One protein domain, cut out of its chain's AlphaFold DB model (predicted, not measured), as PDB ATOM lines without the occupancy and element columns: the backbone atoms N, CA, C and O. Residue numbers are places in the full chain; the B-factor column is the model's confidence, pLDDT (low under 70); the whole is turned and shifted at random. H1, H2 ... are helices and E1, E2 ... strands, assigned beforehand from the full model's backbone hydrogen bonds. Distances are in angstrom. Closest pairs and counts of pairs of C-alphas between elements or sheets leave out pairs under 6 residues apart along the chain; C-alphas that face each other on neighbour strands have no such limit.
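AT A GLANCE: This is residues 7 to 57 and 69 to 80 of the 199 residues of an uncharacterized protein of Rathayibacter iranicus NCPPB 2253 = VKM Ac-1602 (UniProt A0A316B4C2). A single, strongly twisted sheet of four antiparallel strands, E1, E4, E3 and E2 in order across it, makes the body, with the hairpin of E2 and E3 turned well away from E1. The short helix H1 lies off the sheet, just before E1, and a drawn-out stretch after the cut has the small strand E5 at its far end, distant from the sheet. The 63 printed residues hold one named helix and five named strands, in the order H1 E1 E2 E3 E4 E5; the class is mostly strand, though under half of the residues are in named elements. The whole is loose, with a radius of gyration of the C-alphas of 13.7 A, and only just elongated, spanning 50 by 25 by 19 A.

IN THESE COORDINATES: Begin with the longest strand, E3, residues 32 to 40: find C-alpha 32 at (-26.286, -33.731, 35.400), from which it runs 22.0 A to C-alpha 40 at (-22.839, -39.159, 56.433). E4 is residues 47 to 51, 12.9 A long, and E1 is residues 12 to 16, 13.3 A. E2 is residues 26 to 29, 10.0 A. H1 is residues 7 to 10, 5.2 A. Look last at E5, residues 69 to 71, 6.7 A, which begins with C-alpha 69 at (8.191, -25.531, 29.495).

HOW THE PARTS SIT: Start at E3, whose pairing is staggered: residues 32 to 36 pair with E2 and residues 36 to 40 with E4. E2 and E3 are a hairpin with a tight link, antiparallel at 136 degrees; look for N 34 and O 27, 2.8 A apart. E3 and E4 are a hairpin too, at 138 degrees, with N 48 and O 39 at 2.8 A. On to the edge strand E1: it is antiparallel to E4 at 149 degrees, with N 14 and O 49 at 3.0 A and N 51 and O 12 at 2.8 A. E2, E3 and E4 form a meander, each strand the antiparallel neighbour of the one before. E1 to E4 form a Greek key, a meander with the strand before it beside its last strand. From edge to edge the strands' lines turn by 87 degrees. H1 is not on the sheet, and is too short for an O i to N i+4 pair; its one O i to N i+3 pair is within range. E5 pairs with no named strand and is apart from E1, E2, E3, E4 and H1.

THE WHOLE: The C-alphas farthest apart are those of Thr 43 and His 69, 50.5 A. Residues 58 to 68 are not printed, and C-alphas 57 and 69 are 15.6 A apart across the cut, which lies in the link from E4 to E5. Of the links that are printed whole, none is long. The mean pLDDT of the printed part is 91.2, and residues 55 to 57 are under 70.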
ATOM      1  N   PHE A   7      -5.946 -31.080  40.821       82.44
ATOM      2  CA  PHE A   7      -7.250 -31.730  40.938       82.44
ATOM      3  C   PHE A   7      -7.764 -31.753  42.384       82.44
ATOM      4  O   PHE A   7      -8.849 -31.250  42.654       82.44
ATOM      5  N   ARG A   8      -6.967 -32.268  43.330       83.31
ATOM      6  CA  ARG A   8      -7.339 -32.350  44.752       83.31
ATOM      7  C   ARG A   8      -7.539 -30.968  45.375       83.31
ATOM      8  O   ARG A   8      -8.400 -30.809  46.229       83.31
ATOM      9  N   GLN A   9      -6.777 -29.967  44.932       83.44
ATOM     10  CA  GLN A   9      -6.952 -28.575  45.365       83.44
ATOM     11  C   GLN A   9      -8.259 -27.946  44.864       83.44
ATOM     12  O   GLN A   9      -8.744 -26.994  45.476       83.44
ATOM     13  N   ALA A  10      -8.822 -28.452  43.767       89.31
ATOM     14  CA  ALA A  10     -10.062 -27.966  43.171       89.31
ATOM     15  C   ALA A  10     -11.285 -28.838  43.494       89.31
ATOM     16  O   ALA A  10     -12.411 -28.416  43.235       89.31
ATOM     17  N   THR A  11     -11.087 -30.021  44.083       93.25
ATOM     18  CA  THR A  11     -12.162 -30.803  44.698       93.25
ATOM     19  C   THR A  11     -12.806 -29.992  45.815       93.25
ATOM     20  O   THR A  11     -12.135 -29.321  46.607       93.25
ATOM     21  N   ARG A  12     -14.133 -30.012  45.850       95.88
ATOM     22  CA  ARG A  12     -14.938 -29.277  46.821       95.88
ATOM     23  C   ARG A  12     -15.951 -30.207  47.445       95.88
ATOM     24  O   ARG A  12     -16.119 -31.340  47.004       95.88
ATOM     25  N   TYR A  13     -16.613 -29.704  48.470       97.12
ATOM     26  CA  TYR A  13     -17.613 -30.452  49.197       97.12
ATOM     27  C   TYR A  13     -18.855 -29.594  49.368       97.12
ATOM     28  O   TYR A  13     -18.751 -28.372  49.497       97.12
ATOM     29  N   VAL A  14     -20.015 -30.236  49.351       97.00
ATOM     30  CA  VAL A  14     -21.302 -29.598  49.634       97.00
ATOM     31  C   VAL A  14     -21.949 -30.339  50.787       97.00
ATOM     32  O   VAL A  14     -21.966 -31.570  50.819       97.00
ATOM     33  N   VAL A  15     -22.453 -29.570  51.744       97.19
ATOM     34  CA  VAL A  15     -23.205 -30.087  52.881       97.19
ATOM     35  C   VAL A  15     -24.671 -30.241  52.483       97.19
ATOM     36  O   VAL A  15     -25.235 -29.363  51.833       97.19
ATOM     37  N   LEU A  16     -25.281 -31.352  52.884       96.31
ATOM     38  CA  LEU A  16     -26.673 -31.711  52.612       96.31
ATOM     39  C   LEU A  16     -27.335 -32.204  53.903       96.31
ATOM     40  O   LEU A  16     -26.644 -32.597  54.845       96.31
ATOM     41  N   ALA A  17     -28.667 -32.242  53.951       97.81
ATOM     42  CA  ALA A  17     -29.356 -32.980  55.008       97.81
ATOM     43  C   ALA A  17     -29.260 -34.491  54.732       97.81
ATOM     44  O   ALA A  17     -29.486 -34.935  53.607       97.81
ATOM     45  N   LYS A  18     -28.931 -35.294  55.750       97.94
ATOM     46  CA  LYS A  18     -28.708 -36.746  55.598       97.94
ATOM     47  C   LYS A  18     -29.952 -37.483  55.118       97.94
ATOM     48  O   LYS A  18     -29.846 -38.406  54.327       97.94
ATOM     49  N   HIS A  19     -31.143 -37.093  55.556       96.44
ATOM     50  CA  HIS A  19     -32.371 -37.744  55.091       96.44
ATOM     51  C   HIS A  19     -32.667 -37.525  53.592       96.44
ATOM     52  O   HIS A  19     -33.611 -38.125  53.083       96.44
ATOM     53  N   CYS A  20     -31.909 -36.669  52.893       96.06
ATOM     54  CA  CYS A  20     -32.032 -36.479  51.449       96.06
ATOM     55  C   CYS A  20     -31.220 -37.487  50.630       96.06
ATOM     56  O   CYS A  20     -31.555 -37.681  49.467       96.06
ATOM     57  N   ALA A  21     -30.157 -38.074  51.190       94.62
ATOM     58  CA  ALA A  21     -29.239 -38.922  50.435       94.62
ATOM     59  C   ALA A  21     -28.418 -39.861  51.336       94.62
ATOM     60  O   ALA A  21     -28.079 -39.542  52.477       94.62
ATOM     61  N   SER A  22     -28.057 -41.014  50.792       96.56
ATOM     62  CA  SER A  22     -27.186 -42.024  51.391       96.56
ATOM     63  C   SER A  22     -25.779 -41.956  50.802       96.56
ATOM     64  O   SER A  22     -25.551 -41.304  49.790       96.56
ATOM     65  N   VAL A  23     -24.813 -42.625  51.441       97.75
ATOM     66  CA  VAL A  23     -23.470 -42.800  50.860       97.75
ATOM     67  C   VAL A  23     -23.592 -43.461  49.486       97.75
ATOM     68  O   VAL A  23     -24.431 -44.339  49.310       97.75
ATOM     69  N   ASP A  24     -22.750 -43.024  48.551       97.81
ATOM     70  CA  ASP A  24     -22.708 -43.432  47.142       97.81
ATOM     71  C   ASP A  24     -23.854 -42.904  46.259       97.81
ATOM     72  O   ASP A  24     -23.793 -43.074  45.041       97.81
ATOM     73  N   ASP A  25     -24.836 -42.182  46.815       98.00
ATOM     74  CA  ASP A  25     -25.845 -41.497  46.000       98.00
ATOM     75  C   ASP A  25     -25.199 -40.390  45.152       98.00
ATOM     76  O   ASP A  25     -24.372 -39.596  45.629       98.00
ATOM     77  N   GLU A  26     -25.607 -40.309  43.886       97.31
ATOM     78  CA  GLU A  26     -25.224 -39.221  42.994       97.31
ATOM     79  C   GLU A  26     -25.979 -37.933  43.339       97.31
ATOM     80  O   GLU A  26     -27.178 -37.933  43.616       97.31
ATOM     81  N   ILE A  27     -25.265 -36.809  43.291       95.69
ATOM     82  CA  ILE A  27     -25.862 -35.480  43.401       95.69
ATOM     83  C   ILE A  27     -25.982 -34.902  42.007       95.69
ATOM     84  O   ILE A  27     -24.978 -34.747  41.315       95.69
ATOM     85  N   GLU A  28     -27.196 -34.521  41.631       94.44
ATOM     86  CA  GLU A  28     -27.484 -33.943  40.327       94.44
ATOM     87  C   GLU A  28     -27.884 -32.472  40.430       94.44
ATOM     88  O   GLU A  28     -28.590 -32.046  41.346       94.44
ATOM     89  N   VAL A  29     -27.456 -31.693  39.442       91.81
ATOM     90  CA  VAL A  29     -27.954 -30.339  39.189       91.81
ATOM     91  C   VAL A  29     -28.361 -30.293  37.727       91.81
ATOM     92  O   VAL A  29     -27.550 -30.609  36.861       91.81
ATOM     93  N   ASP A  30     -29.616 -29.926  37.462       91.25
ATOM     94  CA  ASP A  30     -30.183 -29.876  36.104       91.25
ATOM     95  C   ASP A  30     -30.032 -31.209  35.333       91.25
ATOM     96  O   ASP A  30     -29.655 -31.254  34.164       91.25
ATOM     97  N   GLY A  31     -30.251 -32.330  36.035       90.88
ATOM     98  CA  GLY A  31     -30.135 -33.685  35.479       90.88
ATOM     99  C   GLY A  31     -28.710 -34.100  35.104       90.88
ATOM    100  O   GLY A  31     -28.526 -35.032  34.323       90.88
ATOM    101  N   GLN A  32     -27.691 -33.385  35.587       92.81
ATOM    102  CA  GLN A  32     -26.286 -33.731  35.400       92.81
ATOM    103  C   GLN A  32     -25.643 -34.064  36.738       92.81
ATOM    104  O   GLN A  32     -25.681 -33.256  37.668       92.81
ATOM    105  N   SER A  33     -24.976 -35.213  36.804       94.25
ATOM    106  CA  SER A  33     -24.200 -35.618  37.973       94.25
ATOM    107  C   SER A  33     -23.073 -34.610  38.248       94.25
ATOM    108  O   SER A  33     -22.206 -34.312  37.408       94.25
ATOM    109  N   VAL A  34     -23.107 -34.007  39.433       95.25
ATOM    110  CA  VAL A  34     -22.120 -33.028  39.896       95.25
ATOM    111  C   VAL A  34     -21.179 -33.579  40.954       95.25
ATOM    112  O   VAL A  34     -20.122 -32.988  41.165       95.25
ATOM    113  N   GLY A  35     -21.512 -34.710  41.566       96.38
ATOM    114  CA  GLY A  35     -20.703 -35.347  42.594       96.38
ATOM    115  C   GLY A  35     -21.419 -36.521  43.241       96.38
ATOM    116  O   GLY A  35     -22.452 -36.974  42.756       96.38
ATOM    117  N   THR A  36     -20.873 -36.990  44.357       98.19
ATOM    118  CA  THR A  36     -21.367 -38.187  45.052       98.19
ATOM    119  C   THR A  36     -21.294 -37.976  46.554       98.19
ATOM    120  O   THR A  36     -20.352 -37.346  47.045       98.19
ATOM    121  N   VAL A  37     -22.258 -38.499  47.306       98.50
ATOM    122  CA  VAL A  37     -22.210 -38.496  48.771       98.50
ATOM    123  C   VAL A  37     -21.115 -39.439  49.256       98.50
ATOM    124  O   VAL A  37     -21.167 -40.644  49.039       98.50
ATOM    125  N   THR A  38     -20.115 -38.893  49.943       98.19
ATOM    126  CA  THR A  38     -18.942 -39.658  50.405       98.19
ATOM    127  C   THR A  38     -18.891 -39.836  51.913       98.19
ATOM    128  O   THR A  38     -18.045 -40.566  52.423       98.19
ATOM    129  N   TRP A  39     -19.751 -39.131  52.648       98.19
ATOM    130  CA  TRP A  39     -19.806 -39.212  54.099       98.19
ATOM    131  C   TRP A  39     -21.192 -38.824  54.611       98.19
ATOM    132  O   TRP A  39     -21.838 -37.924  54.073       98.19
ATOM    133  N   VAL A  40     -21.625 -39.487  55.682       98.31
ATOM    134  CA  VAL A  40     -22.839 -39.159  56.433       98.31
ATOM    135  C   VAL A  40     -22.518 -39.168  57.920       98.31
ATOM    136  O   VAL A  40     -21.781 -40.036  58.395       98.31
ATOM    137  N   SER A  41     -23.097 -38.233  58.668       98.00
ATOM    138  CA  SER A  41     -22.905 -38.194  60.113       98.00
ATOM    139  C   SER A  41     -23.552 -39.408  60.794       98.00
ATOM    140  O   SER A  41     -24.680 -39.801  60.442       98.00
ATOM    141  N   PRO A  42     -22.892 -40.014  61.798       96.25
ATOM    142  CA  PRO A  42     -23.508 -41.041  62.632       96.25
ATOM    143  C   PRO A  42     -24.536 -40.453  63.613       96.25
ATOM    144  O   PRO A  42     -25.408 -41.185  64.079       96.25
ATOM    145  N   THR A  43     -24.459 -39.153  63.915       97.44
ATOM    146  CA  THR A  43     -25.216 -38.514  65.003       97.44
ATOM    147  C   THR A  43     -26.212 -37.480  64.499       97.44
ATOM    148  O   THR A  43     -27.359 -37.459  64.949       97.44
ATOM    149  N   TYR A  44     -25.794 -36.627  63.570       98.31
ATOM    150  CA  TYR A  44     -26.580 -35.493  63.103       98.31
ATOM    151  C   TYR A  44     -27.222 -35.783  61.741       98.31
ATOM    152  O   TYR A  44     -26.801 -36.662  60.990       98.31
ATOM    153  N   ASP A  45     -28.272 -35.038  61.398       98.00
ATOM    154  CA  ASP A  45     -28.923 -35.136  60.088       98.00
ATOM    155  C   ASP A  45     -28.157 -34.294  59.051       98.00
ATOM    156  O   ASP A  45     -28.635 -33.273  58.561       98.00
ATOM    157  N   VAL A  46     -26.922 -34.710  58.764       98.38
ATOM    158  CA  VAL A  46     -26.016 -34.060  57.810       98.38
ATOM    159  C   VAL A  46     -25.205 -35.079  57.014       98.38
ATOM    160  O   VAL A  46     -24.789 -36.118  57.532       98.38
ATOM    161  N   ALA A  47     -24.989 -34.767  55.742       98.38
ATOM    162  CA  ALA A  47     -24.168 -35.518  54.808       98.38
ATOM    163  C   ALA A  47     -23.218 -34.581  54.055       98.38
ATOM    164  O   ALA A  47     -23.452 -33.372  53.967       98.38
ATOM    165  N   LEU A  48     -22.153 -35.153  53.499       98.00
ATOM    166  CA  LEU A  48     -21.159 -34.447  52.704       98.00
ATOM    167  C   LEU A  48     -21.027 -35.116  51.336       98.00
ATOM    168  O   LEU A  48     -20.666 -36.293  51.236       98.00
ATOM    169  N   ALA A  49     -21.274 -34.343  50.284       98.25
ATOM    170  CA  ALA A  49     -21.024 -34.755  48.914       98.25
ATOM    171  C   ALA A  49     -19.679 -34.229  48.422       98.25
ATOM    172  O   ALA A  49     -19.381 -33.043  48.567       98.25
ATOM    173  N   THR A  50     -18.880 -35.104  47.816       97.69
ATOM    174  CA  THR A  50     -17.650 -34.738  47.117       97.69
ATOM    175  C   THR A  50     -17.987 -34.281  45.706       97.69
ATOM    176  O   THR A  50     -18.556 -35.027  44.913       97.69
ATOM    177  N   ILE A  51     -17.582 -33.056  45.384       96.88
ATOM    178  CA  ILE A  51     -17.759 -32.421  44.082       96.88
ATOM    179  C   ILE A  51     -16.396 -32.401  43.372       96.88
ATOM    180  O   ILE A  51     -15.523 -31.597  43.736       96.88
ATOM    181  N   PRO A  52     -16.158 -33.273  42.375       93.75
ATOM    182  CA  PRO A  52     -14.948 -33.200  41.568       93.75
ATOM    183  C   PRO A  52     -14.918 -31.891  40.758       93.75
ATOM    184  O   PRO A  52     -15.971 -31.354  40.407       93.75
ATOM    185  N   PRO A  53     -13.732 -31.358  40.428       91.50
ATOM    186  CA  PRO A  53     -13.621 -30.207  39.534       91.50
ATOM    187  C   PRO A  53     -14.103 -30.539  38.112       91.50
ATOM    188  O   PRO A  53     -14.185 -31.708  37.729       91.50
ATOM    189  N   SER A  54     -14.380 -29.519  37.295       84.00
ATOM    190  CA  SER A  54     -14.677 -29.728  35.870       84.00
ATOM    191  C   SER A  54     -13.392 -30.171  35.158       84.00
ATOM    192  O   SER A  54     -12.438 -29.401  35.061       84.00
ATOM    193  N   THR A  55     -13.314 -31.423  34.713       68.75
ATOM    194  CA  THR A  55     -12.171 -31.989  33.966       68.75
ATOM    195  C   THR A  55     -12.034 -31.290  32.593       68.75
ATOM    196  O   THR A  55     -12.997 -30.715  32.106       68.75
ATOM    197  N   VAL A  56     -10.896 -31.187  31.888       56.09
ATOM    198  CA  VAL A  56      -9.642 -31.956  31.792       56.09
ATOM    199  C   VAL A  56      -8.441 -30.998  31.866       56.09
ATOM    200  O   VAL A  56      -8.355 -30.046  31.094       56.09
ATOM    201  N   GLN A  57      -7.461 -31.287  32.724       61.31
ATOM    202  CA  GLN A  57      -6.193 -30.552  32.750       61.31
ATOM    203  C   GLN A  57      -5.237 -31.128  31.699       61.31
ATOM    204  O   GLN A  57      -4.589 -32.147  31.934       61.31
ATOM    205  N   HIS A  69       8.863 -25.754  28.226       76.12
ATOM    206  CA  HIS A  69       8.191 -25.531  29.495       76.12
ATOM    207  C   HIS A  69       6.741 -25.992  29.377       76.12
ATOM    208  O   HIS A  69       5.971 -25.448  28.585       76.12
ATOM    209  N   CYS A  70       6.380 -27.008  30.157       77.06
ATOM    210  CA  CYS A  70       5.016 -27.507  30.262       77.06
ATOM    211  C   CYS A  70       4.418 -27.087  31.602       77.06
ATOM    212  O   CYS A  70       5.036 -27.273  32.649       77.06
ATOM    213  N   THR A  71       3.195 -26.571  31.572       77.00
ATOM    214  CA  THR A  71       2.419 -26.241  32.773       77.00
ATOM    215  C   THR A  71       1.094 -26.984  32.747       77.00
ATOM    216  O   THR A  71       0.511 -27.195  31.687       77.00
ATOM    217  N   ILE A  72       0.615 -27.415  33.912       72.31
ATOM    218  CA  ILE A  72      -0.719 -28.002  34.053       72.31
ATOM    219  C   ILE A  72      -1.649 -26.862  34.477       72.31
ATOM    220  O   ILE A  72      -1.443 -26.315  35.564       72.31
ATOM    221  N   PRO A  73      -2.648 -26.478  33.659       72.44
ATOM    222  CA  PRO A  73      -3.610 -25.452  34.043       72.44
ATOM    223  C   PRO A  73      -4.320 -25.843  35.344       72.44
ATOM    224  O   PRO A  73      -4.611 -27.028  35.521       72.44
ATOM    225  N   PRO A  74      -4.626 -24.899  36.248       75.25
ATOM    226  CA  PRO A  74      -5.351 -25.203  37.477       75.25
ATOM    227  C   PRO A  74      -6.733 -25.791  37.163       75.25
ATOM    228  O   PRO A  74      -7.353 -25.455  36.157       75.25
ATOM    229  N   ALA A  75      -7.198 -26.713  38.002       83.81
ATOM    230  CA  ALA A  75      -8.513 -27.320  37.846       83.81
ATOM    231  C   ALA A  75      -9.564 -26.331  38.355       83.81
ATOM    232  O   ALA A  75      -9.354 -25.687  39.383       83.81
ATOM    233  N   THR A  76     -10.689 -26.218  37.651       87.56
ATOM    234  CA  THR A  76     -11.758 -25.288  38.028       87.56
ATOM    235  C   THR A  76     -12.703 -25.957  39.029       87.56
ATOM    236  O   THR A  76     -13.313 -26.981  38.696       87.56
ATOM    237  N   PRO A  77     -12.849 -25.414  40.252       92.31
ATOM    238  CA  PRO A  77     -13.827 -25.911  41.211       92.31
ATOM    239  C   PRO A  77     -15.256 -25.731  40.683       92.31
ATOM    240  O   PRO A  77     -15.582 -24.690  40.119       92.31
ATOM    241  N   ARG A  78     -16.118 -26.731  40.895       92.75
ATOM    242  CA  ARG A  78     -17.547 -26.674  40.517       92.75
ATOM    243  C   ARG A  78     -18.472 -26.240  41.656       92.75
ATOM    244  O   ARG A  78     -19.636 -25.954  41.408       92.75
ATOM    245  N   ALA A  79     -17.957 -26.174  42.882       93.88
ATOM    246  CA  ALA A  79     -18.648 -25.612  44.038       93.88
ATOM    247  C   ALA A  79     -17.798 -24.492  44.652       93.88
ATOM    248  O   ALA A  79     -16.569 -24.572  44.687       93.88
ATOM    249  N   VAL A  80     -18.456 -23.436  45.119       95.00
ATOM    250  CA  VAL A  80     -17.827 -22.214  45.642       95.00
ATOM    251  C   VAL A  80     -18.541 -21.773  46.914       95.00
ATOM    252  O   VAL A  80     -19.694 -22.147  47.130       95.00
TER     253      VAL A  80